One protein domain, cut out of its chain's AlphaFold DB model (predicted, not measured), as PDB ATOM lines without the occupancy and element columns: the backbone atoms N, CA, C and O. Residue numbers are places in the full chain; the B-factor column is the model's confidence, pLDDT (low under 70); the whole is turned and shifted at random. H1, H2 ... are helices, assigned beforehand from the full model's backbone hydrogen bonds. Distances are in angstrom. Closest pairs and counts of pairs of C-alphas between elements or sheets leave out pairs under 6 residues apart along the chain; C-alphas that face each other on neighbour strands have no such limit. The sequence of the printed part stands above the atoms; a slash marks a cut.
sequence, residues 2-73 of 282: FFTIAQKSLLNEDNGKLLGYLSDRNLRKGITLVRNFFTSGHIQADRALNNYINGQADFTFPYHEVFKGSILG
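AT A GLANCE: This is residues 2 to 73 of the 282 residues of an uncharacterized protein of Aquimarina algiphila (UniProt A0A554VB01). H2 and H5 lie side by side and H3 crosses them, making the core of this elongated, all-helix domain. H1 meets H2 at a corner; H4 lies at the far end, and residues 54 to 62 lead back to H5. The printed part has 72 residues with five named helices, H1 to H5, and is compact: radius of gyration of the C-alphas 12.0 A, spans 38 by 23 by 18 A.

HOW THE PARTS SIT: Start at H1, residues 2 to 10; it and H2, residues 13 to 23, only just touch, only at the corner, with 3 pairs of C-alphas within 8 A, the closest Leu 10 and Gly 16, 5.8 A. H3, residues 27 to 39, touches H2 with residues 29 to 33 alone, closest C-alphas Ser 23 and Gly 30, 5.0 A, at a steep tilt of 59 degrees. H4, residues 45 to 53, only just touches H1 with 3 such pairs, closest Phe 2 and Leu 49, 7.4 A. H5, residues 63 to 72, touches H3, closest C-alphas Phe 37 and Gly 69, 4.1 A, and H2, closest Asn 15 and Tyr 63, 6.2 A. In H1 to H5 every O i to N i+4 pair is within hydrogen-bond range.

IN THESE COORDINATES: Find C-alpha 2 at (126.856, 160.534, 116.791), where H1 begins; H3 runs 18.4 A, H2 15.3 A, and H5 ends at C-alpha 72, (131.211, 140.384, 114.309).

THE WHOLE: The farthest C-alphas, Asp 24 and Asn 54, are 38.3 A apart. The printed part has no cut and no long link; residues 55 to 57 have pLDDT under 70.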
ATOM      1  N   PHE A   2     126.403 161.937 116.700       75.25
ATOM      2  CA  PHE A   2     126.856 160.534 116.791       75.25
ATOM      3  C   PHE A   2     127.734 160.144 115.591       75.25
ATOM      4  O   PHE A   2     128.810 159.586 115.768       75.25
ATOM      5  N   PHE A   3     127.357 160.571 114.379       82.44
ATOM      6  CA  PHE A   3     128.195 160.418 113.185       82.44
ATOM      7  C   PHE A   3     129.576 161.079 113.293       82.44
ATOM      8  O   PHE A   3     130.516 160.584 112.692       82.44
ATOM      9  N   THR A   4     129.731 162.148 114.078       83.94
ATOM     10  CA  THR A   4     131.022 162.824 114.289       83.94
ATOM     11  C   THR A   4     131.917 161.996 115.209       83.94
ATOM     12  O   THR A   4     133.081 161.767 114.894       83.94
ATOM     13  N   ILE A   5     131.355 161.471 116.305       85.69
ATOM     14  CA  ILE A   5     132.040 160.521 117.196       85.69
ATOM     15  C   ILE A   5     132.422 159.260 116.420       85.69
ATOM     16  O   ILE A   5     133.566 158.812 116.489       85.69
ATOM     17  N   ALA A   6     131.484 158.702 115.652       86.25
ATOM     18  CA  ALA A   6     131.717 157.527 114.827       86.25
ATOM     19  C   ALA A   6     132.803 157.797 113.778       86.25
ATOM     20  O   ALA A   6     133.735 157.015 113.674       86.25
ATOM     21  N   GLN A   7     132.764 158.931 113.076       90.19
ATOM     22  CA  GLN A   7     133.805 159.323 112.124       90.19
ATOM     23  C   GLN A   7     135.179 159.423 112.799       90.19
ATOM     24  O   GLN A   7     136.127 158.797 112.333       90.19
ATOM     25  N   LYS A   8     135.286 160.145 113.924       89.69
ATOM     26  CA  LYS A   8     136.535 160.282 114.694       89.69
ATOM     27  C   LYS A   8     137.052 158.927 115.182       89.69
ATOM     28  O   LYS A   8     138.255 158.692 115.215       89.69
ATOM     29  N   SER A   9     136.144 158.029 115.552       90.94
ATOM     30  CA  SER A   9     136.487 156.694 116.041       90.94
ATOM     31  C   SER A   9     136.922 155.767 114.912       90.94
ATOM     32  O   SER A   9     137.943 155.111 115.039       90.94
ATOM     33  N   LEU A  10     136.188 155.715 113.803       91.81
ATOM     34  CA  LEU A  10     136.460 154.804 112.689       91.81
ATOM     35  C   LEU A  10     137.670 155.241 111.857       91.81
ATOM     36  O   LEU A  10     138.370 154.388 111.323       91.81
ATOM     37  N   LEU A  11     137.928 156.549 111.757       91.31
ATOM     38  CA  LEU A  11     138.979 157.116 110.906       91.31
ATOM     39  C   LEU A  11     140.231 157.559 111.677       91.31
ATOM     40  O   LEU A  11     141.087 158.235 111.108       91.31
ATOM     41  N   ASN A  12     140.363 157.196 112.957       92.44
ATOM     42  CA  ASN A  12     141.642 157.358 113.651       92.44
ATOM     43  C   ASN A  12     142.708 156.412 113.068       92.44
ATOM     44  O   ASN A  12     142.393 155.509 112.296       92.44
ATOM     45  N   GLU A  13     143.973 156.609 113.438       91.56
ATOM     46  CA  GLU A  13     145.087 155.882 112.824       91.56
ATOM     47  C   GLU A  13     144.939 154.350 112.907       91.56
ATOM     48  O   GLU A  13     145.107 153.656 111.904       91.56
ATOM     49  N   ASP A  14     144.597 153.807 114.078       91.31
ATOM     50  CA  ASP A  14     144.524 152.356 114.282       91.31
ATOM     51  C   ASP A  14     143.271 151.729 113.651       91.31
ATOM     52  O   ASP A  14     143.357 150.691 112.987       91.31
ATOM     53  N   ASN A  15     142.106 152.356 113.835       93.69
ATOM     54  CA  ASN A  15     140.834 151.866 113.304       93.69
ATOM     55  C   ASN A  15     140.737 152.077 111.788       93.69
ATOM     56  O   ASN A  15     140.256 151.201 111.071       93.69
ATOM     57  N   GLY A  16     141.272 153.186 111.278       92.81
ATOM     58  CA  GLY A  16     141.360 153.458 109.848       92.81
ATOM     59  C   GLY A  16     142.245 152.439 109.137       92.81
ATOM     60  O   GLY A  16     141.863 151.934 108.081       92.81
ATOM     61  N   LYS A  17     143.377 152.049 109.749       93.31
ATOM     62  CA  LYS A  17     144.196 150.924 109.264       93.31
ATOM     63  C   LYS A  17     143.387 149.627 109.253       93.31
ATOM     64  O   LYS A  17     143.352 148.966 108.221       93.31
ATOM     65  N   LEU A  18     142.709 149.279 110.350       94.62
ATOM     66  CA  LEU A  18     141.870 148.074 110.417       94.62
ATOM     67  C   LEU A  18     140.870 148.010 109.250       94.62
ATOM     68  O   LEU A  18     140.849 147.026 108.511       94.62
ATOM     69  N   LEU A  19     140.075 149.063 109.064       95.12
ATOM     70  CA  LEU A  19     139.054 149.111 108.019       95.12
ATOM     71  C   LEU A  19     139.676 149.118 106.619       95.12
ATOM     72  O   LEU A  19     139.229 148.374 105.748       95.12
ATOM     73  N   GLY A  20     140.721 149.919 106.403       94.44
ATOM     74  CA  GLY A  20     141.391 150.044 105.110       94.44
ATOM     75  C   GLY A  20     142.039 148.739 104.649       94.44
ATOM     76  O   GLY A  20     141.827 148.321 103.509       94.44
ATOM     77  N   TYR A  21     142.773 148.062 105.536       95.81
ATOM     78  CA  TYR A  21     143.441 146.798 105.218       95.81
ATOM     79  C   TYR A  21     142.458 145.630 105.084       95.81
ATOM     80  O   TYR A  21     142.597 144.830 104.162       95.81
ATOM     81  N   LEU A  22     141.433 145.524 105.942       94.62
ATOM     82  CA  LEU A  22     140.423 144.464 105.796       94.62
ATOM     83  C   LEU A  22     139.578 144.627 104.533       94.62
ATOM     84  O   LEU A  22     139.166 143.625 103.948       94.62
ATOM     85  N   SER A  23     139.344 145.868 104.105       94.19
ATOM     86  CA  SER A  23     138.612 146.153 102.872       94.19
ATOM     87  C   SER A  23     139.421 145.841 101.619       94.19
ATOM     88  O   SER A  23     138.814 145.630 100.581       94.19
ATOM     89  N   ASP A  24     140.756 145.837 101.679       92.81
ATOM     90  CA  ASP A  24     141.643 145.571 100.535       92.81
ATOM     91  C   ASP A  24     141.253 146.352  99.263       92.81
ATOM     92  O   ASP A  24     141.094 145.804  98.178       92.81
ATOM     93  N   ARG A  25     141.015 147.664  99.409       89.81
ATOM     94  CA  ARG A  25     140.525 148.569  98.339       89.81
ATOM     95  C   ARG A  25     139.126 148.241  97.786       89.81
ATOM     96  O   ARG A  25     138.638 148.947  96.907       89.81
ATOM     97  N   ASN A  26     138.431 147.247  98.332       92.56
ATOM     98  CA  ASN A  26     137.034 146.968  98.031       92.56
ATOM     99  C   ASN A  26     136.115 147.887  98.851       92.56
ATOM    100  O   ASN A  26     135.837 147.650 100.029       92.56
ATOM    101  N   LEU A  27     135.593 148.929  98.198       93.44
ATOM    102  CA  LEU A  27     134.683 149.895  98.821       93.44
ATOM    103  C   LEU A  27     133.429 149.228  99.410       93.44
ATOM    104  O   LEU A  27     132.958 149.643 100.466       93.44
ATOM    105  N   ARG A  28     132.900 148.180  98.764       94.25
ATOM    106  CA  ARG A  28     131.713 147.465  99.256       94.25
ATOM    107  C   ARG A  28     132.002 146.797 100.596       94.25
ATOM    108  O   ARG A  28     131.201 146.944 101.511       94.25
ATOM    109  N   LYS A  29     133.154 146.131 100.725       94.25
ATOM    110  CA  LYS A  29     133.589 145.520 101.990       94.25
ATOM    111  C   LYS A  29     133.773 146.576 103.082       94.25
ATOM    112  O   LYS A  29     133.286 146.393 104.193       94.25
ATOM    113  N   GLY A  30     134.356 147.728 102.745       94.94
ATOM    114  CA  GLY A  30     134.476 148.857 103.674       94.94
ATOM    115  C   GLY A  30     133.130 149.388 104.170       94.94
ATOM    116  O   GLY A  30     132.950 149.587 105.372       94.94
ATOM    117  N   ILE A  31     132.154 149.557 103.273       95.19
ATOM    118  CA  ILE A  31     130.790 149.964 103.641       95.19
ATOM    119  C   ILE A  31     130.129 148.906 104.534       95.19
ATOM    120  O   ILE A  31     129.469 149.272 105.506       95.19
ATOM    121  N   THR A  32     130.325 147.614 104.252       95.69
ATOM    122  CA  THR A  32     129.819 146.524 105.098       95.69
ATOM    123  C   THR A  32     130.401 146.590 106.509       95.69
ATOM    124  O   THR A  32     129.633 146.590 107.466       95.69
ATOM    125  N   LEU A  33     131.720 146.744 106.662       96.56
ATOM    126  CA  LEU A  33     132.372 146.871 107.974       96.56
ATOM    127  C   LEU A  33     131.813 148.055 108.782       96.56
ATOM    128  O   LEU A  33     131.482 147.918 109.958       96.56
ATOM    129  N   VAL A  34     131.650 149.213 108.138       95.62
ATOM    130  CA  VAL A  34     131.087 150.413 108.780       95.62
ATOM    131  C   VAL A  34     129.609 150.218 109.139       95.62
ATOM    132  O   VAL A  34     129.173 150.613 110.220       95.62
ATOM    133  N   ARG A  35     128.824 149.574 108.270       95.25
ATOM    134  CA  ARG A  35     127.423 149.228 108.552       95.25
ATOM    135  C   ARG A  35     127.311 148.261 109.733       95.25
ATOM    136  O   ARG A  35     126.452 148.457 110.595       95.25
ATOM    137  N   ASN A  36     128.162 147.240 109.779       96.06
ATOM    138  CA  ASN A  36     128.211 146.272 110.872       96.06
ATOM    139  C   ASN A  36     128.483 146.991 112.193       96.06
ATOM    140  O   ASN A  36     127.729 146.810 113.145       96.06
ATOM    141  N   PHE A  37     129.456 147.909 112.213       95.56
ATOM    142  CA  PHE A  37     129.740 148.736 113.383       95.56
ATOM    143  C   PHE A  37     128.503 149.491 113.890       95.56
ATOM    144  O   PHE A  37     128.203 149.432 115.079       95.56
ATOM    145  N   PHE A  38     127.747 150.145 113.002       91.94
ATOM    146  CA  PHE A  38     126.551 150.904 113.390       91.94
ATOM    147  C   PHE A  38     125.387 150.054 113.900       91.94
ATOM    148  O   PHE A  38     124.538 150.561 114.626       91.94
ATOM    149  N   THR A  39     125.322 148.786 113.500       91.19
ATOM    150  CA  THR A  39     124.225 147.871 113.859       91.19
ATOM    151  C   THR A  39     124.604 146.899 114.975       91.19
ATOM    152  O   THR A  39     123.788 146.075 115.383       91.19
ATOM    153  N   SER A  40     125.836 146.986 115.475       92.38
ATOM    154  CA  SER A  40     126.369 146.035 116.436       92.38
ATOM    155  C   SER A  40     125.897 146.299 117.864       92.38
ATOM    156  O   SER A  40     125.891 147.432 118.335       92.38
ATOM    157  N   GLY A  41     125.610 145.225 118.605       89.12
ATOM    158  CA  GLY A  41     125.413 145.282 120.058       89.12
ATOM    159  C   GLY A  41     126.715 145.381 120.865       89.12
ATOM    160  O   GLY A  41     126.668 145.496 122.086       89.12
ATOM    161  N   HIS A  42     127.882 145.321 120.212       89.38
ATOM    162  CA  HIS A  42     129.192 145.396 120.877       89.38
ATOM    163  C   HIS A  42     129.655 146.825 121.159       89.38
ATOM    164  O   HIS A  42     130.627 147.011 121.891       89.38
ATOM    165  N   ILE A  43     128.991 147.822 120.572       89.06
ATOM    166  CA  ILE A  43     129.332 149.233 120.750       89.06
ATOM    167  C   ILE A  43     128.522 149.834 121.895       89.06
ATOM    168  O   ILE A  43     127.309 149.661 121.992       89.06
ATOM    169  N   GLN A  44     129.182 150.589 122.767       86.31
ATOM    170  CA  GLN A  44     128.518 151.211 123.912       86.31
ATOM    171  C   GLN A  44     127.953 152.582 123.518       86.31
ATOM    172  O   GLN A  44     128.414 153.624 123.985       86.31
ATOM    173  N   ALA A  45     126.956 152.575 122.625       82.94
ATOM    174  CA  ALA A  45     126.339 153.782 122.067       82.94
ATOM    175  C   ALA A  45     125.762 154.709 123.152       82.94
ATOM    176  O   ALA A  45     125.971 155.921 123.091       82.94
ATOM    177  N   ASP A  46     125.150 154.144 124.195       83.44
ATOM    178  CA  ASP A  46     124.622 154.912 125.331       83.44
ATOM    179  C   ASP A  46     125.729 155.666 126.074       83.44
ATOM    180  O   ASP A  46     125.554 156.815 126.472       83.44
ATOM    181  N   ARG A  47     126.917 155.058 126.214       82.81
ATOM    182  CA  ARG A  47     128.079 155.729 126.817       82.81
ATOM    183  C   ARG A  47     128.540 156.897 125.954       82.81
ATOM    184  O   ARG A  47     128.860 157.955 126.491       82.81
ATOM    185  N   ALA A  48     128.578 156.711 124.636       82.44
ATOM    186  CA  ALA A  48     128.939 157.777 123.709       82.44
ATOM    187  C   ALA A  48     127.958 158.958 123.807       82.44
ATOM    188  O   ALA A  48     128.390 160.112 123.839       82.44
ATOM    189  N   LEU A  49     126.655 158.675 123.913       79.88
ATOM    190  CA  LEU A  49     125.617 159.693 124.064       79.88
ATOM    191  C   LEU A  49     125.704 160.411 125.420       79.88
ATOM    192  O   LEU A  49     125.695 161.639 125.457       79.88
ATOM    193  N   ASN A  50     125.860 159.667 126.517       82.19
ATOM    194  CA  ASN A  50     125.952 160.230 127.866       82.19
ATOM    195  C   ASN A  50     127.182 161.128 128.042       82.19
ATOM    196  O   ASN A  50     127.063 162.226 128.579       82.19
ATOM    197  N   ASN A  51     128.356 160.704 127.559       80.31
ATOM    198  CA  ASN A  51     129.565 161.534 127.614       80.31
ATOM    199  C   ASN A  51     129.368 162.857 126.876       80.31
ATOM    200  O   ASN A  51     129.763 163.908 127.375       80.31
ATOM    201  N   TYR A  52     128.692 162.821 125.728       73.88
ATOM    202  CA  TYR A  52     128.366 164.041 125.013       73.88
ATOM    203  C   TYR A  52     127.401 164.948 125.785       73.88
ATOM    204  O   TYR A  52     127.675 166.141 125.898       73.88
ATOM    205  N   ILE A  53     126.288 164.408 126.306       78.38
ATOM    206  CA  ILE A  53     125.303 165.192 127.078       78.38
ATOM    207  C   ILE A  53     125.995 165.897 128.253       78.38
ATOM    208  O   ILE A  53     125.702 167.054 128.543       78.38
ATOM    209  N   ASN A  54     126.978 165.235 128.860       80.56
ATOM    210  CA  ASN A  54     127.782 165.760 129.962       80.56
ATOM    211  C   ASN A  54     128.922 166.703 129.521       80.56
ATOM    212  O   ASN A  54     129.801 167.019 130.319       80.56
ATOM    213  N   GLY A  55     128.951 167.140 128.257       69.00
ATOM    214  CA  GLY A  55     129.934 168.095 127.734       69.00
ATOM    215  C   GLY A  55     131.323 167.512 127.446       69.00
ATOM    216  O   GLY A  55     132.233 168.259 127.089       69.00
ATOM    217  N   GLN A  56     131.513 166.192 127.545       67.69
ATOM    218  CA  GLN A  56     132.761 165.528 127.155       67.69
ATOM    219  C   GLN A  56     132.769 165.296 125.639       67.69
ATOM    220  O   GLN A  56     132.485 164.206 125.140       67.69
ATOM    221  N   ALA A  57     133.088 166.352 124.890       62.31
ATOM    222  CA  ALA A  57     133.011 166.376 123.426       62.31
ATOM    223  C   ALA A  57     133.997 165.426 122.710       62.31
ATOM    224  O   ALA A  57     133.867 165.202 121.507       62.31
ATOM    225  N   ASP A  58     134.970 164.856 123.426       73.31
ATOM    226  CA  ASP A  58     136.124 164.183 122.824       73.31
ATOM    227  C   ASP A  58     136.072 162.650 122.798       73.31
ATOM    228  O   ASP A  58     137.054 162.014 122.403       73.31
ATOM    229  N   PHE A  59     134.931 162.054 123.153       83.06
ATOM    230  CA  PHE A  59     134.770 160.600 123.192       83.06
ATOM    231  C   PHE A  59     135.099 159.924 121.850       83.06
ATOM    232  O   PHE A  59     134.664 160.355 120.779       83.06
ATOM    233  N   THR A  60     135.831 158.811 121.923       87.94
ATOM    234  CA  THR A  60     136.076 157.899 120.803       87.94
ATOM    235  C   THR A  60     135.862 156.458 121.243       87.94
ATOM    236  O   THR A  60     136.195 156.073 122.366       87.94
ATOM    237  N   PHE A  61     135.310 155.641 120.347       90.62
ATOM    238  CA  PHE A  61     135.197 154.211 120.581       90.62
ATOM    239  C   PHE A  61     136.592 153.575 120.579       90.62
ATOM    240  O   PHE A  61     137.378 153.805 119.650       90.62
ATOM    241  N   PRO A  62     136.917 152.758 121.593       91.00
ATOM    242  CA  PRO A  62     138.200 152.082 121.656       91.00
ATOM    243  C   PRO A  62     138.310 151.020 120.556       91.00
ATOM    244  O   PRO A  62     137.312 150.452 120.110       91.00
ATOM    245  N   TYR A  63     139.546 150.692 120.168       93.12
ATOM    246  CA  TYR A  63     139.836 149.749 119.079       93.12
ATOM    247  C   TYR A  63     139.068 148.424 119.184       93.12
ATOM    248  O   TYR A  63     138.557 147.927 118.191       93.12
ATOM    249  N   HIS A  64     138.949 147.850 120.385       92.75
ATOM    250  CA  HIS A  64     138.267 146.566 120.568       92.75
ATOM    251  C   HIS A  64     136.750 146.639 120.328       92.75
ATOM    252  O   HIS A  64     136.182 145.659 119.856       92.75
ATOM    253  N   GLU A  65     136.097 147.771 120.613       94.06
ATOM    254  CA  GLU A  65     134.679 147.973 120.283       94.06
ATOM    255  C   GLU A  65     134.503 148.149 118.773       94.06
ATOM    256  O   GLU A  65     133.625 147.526 118.183       94.06
ATOM    257  N   VAL A  66     135.383 148.923 118.123       95.44
ATOM    258  CA  VAL A  66     135.361 149.087 116.660       95.44
ATOM    259  C   VAL A  66     135.629 147.765 115.947       95.44
ATOM    260  O   VAL A  66     134.915 147.428 115.004       95.44
ATOM    261  N   PHE A  67     136.603 146.989 116.426       95.62
ATOM    262  CA  PHE A  67     136.899 145.648 115.935       95.62
ATOM    263  C   PHE A  67     135.660 144.758 116.011       95.62
ATOM    264  O   PHE A  67     135.199 144.269 114.983       95.62
ATOM    265  N   LYS A  68     135.094 144.574 117.213       95.38
ATOM    266  CA  LYS A  68     133.961 143.661 117.413       95.38
ATOM    267  C   LYS A  68     132.745 144.130 116.631       95.38
ATOM    268  O   LYS A  68     132.115 143.327 115.951       95.38
ATOM    269  N   GLY A  69     132.473 145.433 116.663       95.56
ATOM    270  CA  GLY A  69     131.366 146.027 115.933       95.56
ATOM    271  C   GLY A  69     131.461 145.798 114.429       95.56
ATOM    272  O   GLY A  69     130.491 145.378 113.810       95.56
ATOM    273  N   SER A  70     132.640 146.017 113.847       96.56
ATOM    274  CA  SER A  70     132.825 145.914 112.396       96.56
ATOM    275  C   SER A  70     132.897 144.463 111.909       96.56
ATOM    276  O   SER A  70     132.355 144.141 110.855       96.56
ATOM    277  N   ILE A  71     133.564 143.589 112.669       96.25
ATOM    278  CA  ILE A  71     133.882 142.219 112.239       96.25
ATOM    279  C   ILE A  71     132.794 141.218 112.618       96.25
ATOM    280  O   ILE A  71     132.461 140.360 111.806       96.25
ATOM    281  N   LEU A  72     132.251 141.305 113.837       95.31
ATOM    282  CA  LEU A  72     131.211 140.384 114.309       95.31
ATOM    283  C   LEU A  72     129.810 140.843 113.891       95.31
ATOM    284  O   LEU A  72     128.886 140.029 113.836       95.31
ATOM    285  N   GLY A  73     129.631 142.145 113.648       90.88
ATOM    286  CA  GLY A  73     128.325 142.740 113.383       90.88
ATOM    287  C   GLY A  73     127.358 142.478 114.535       90.88
ATOM    288  O   GLY A  73     127.593 142.901 115.670       90.88
TER     289      GLY A  73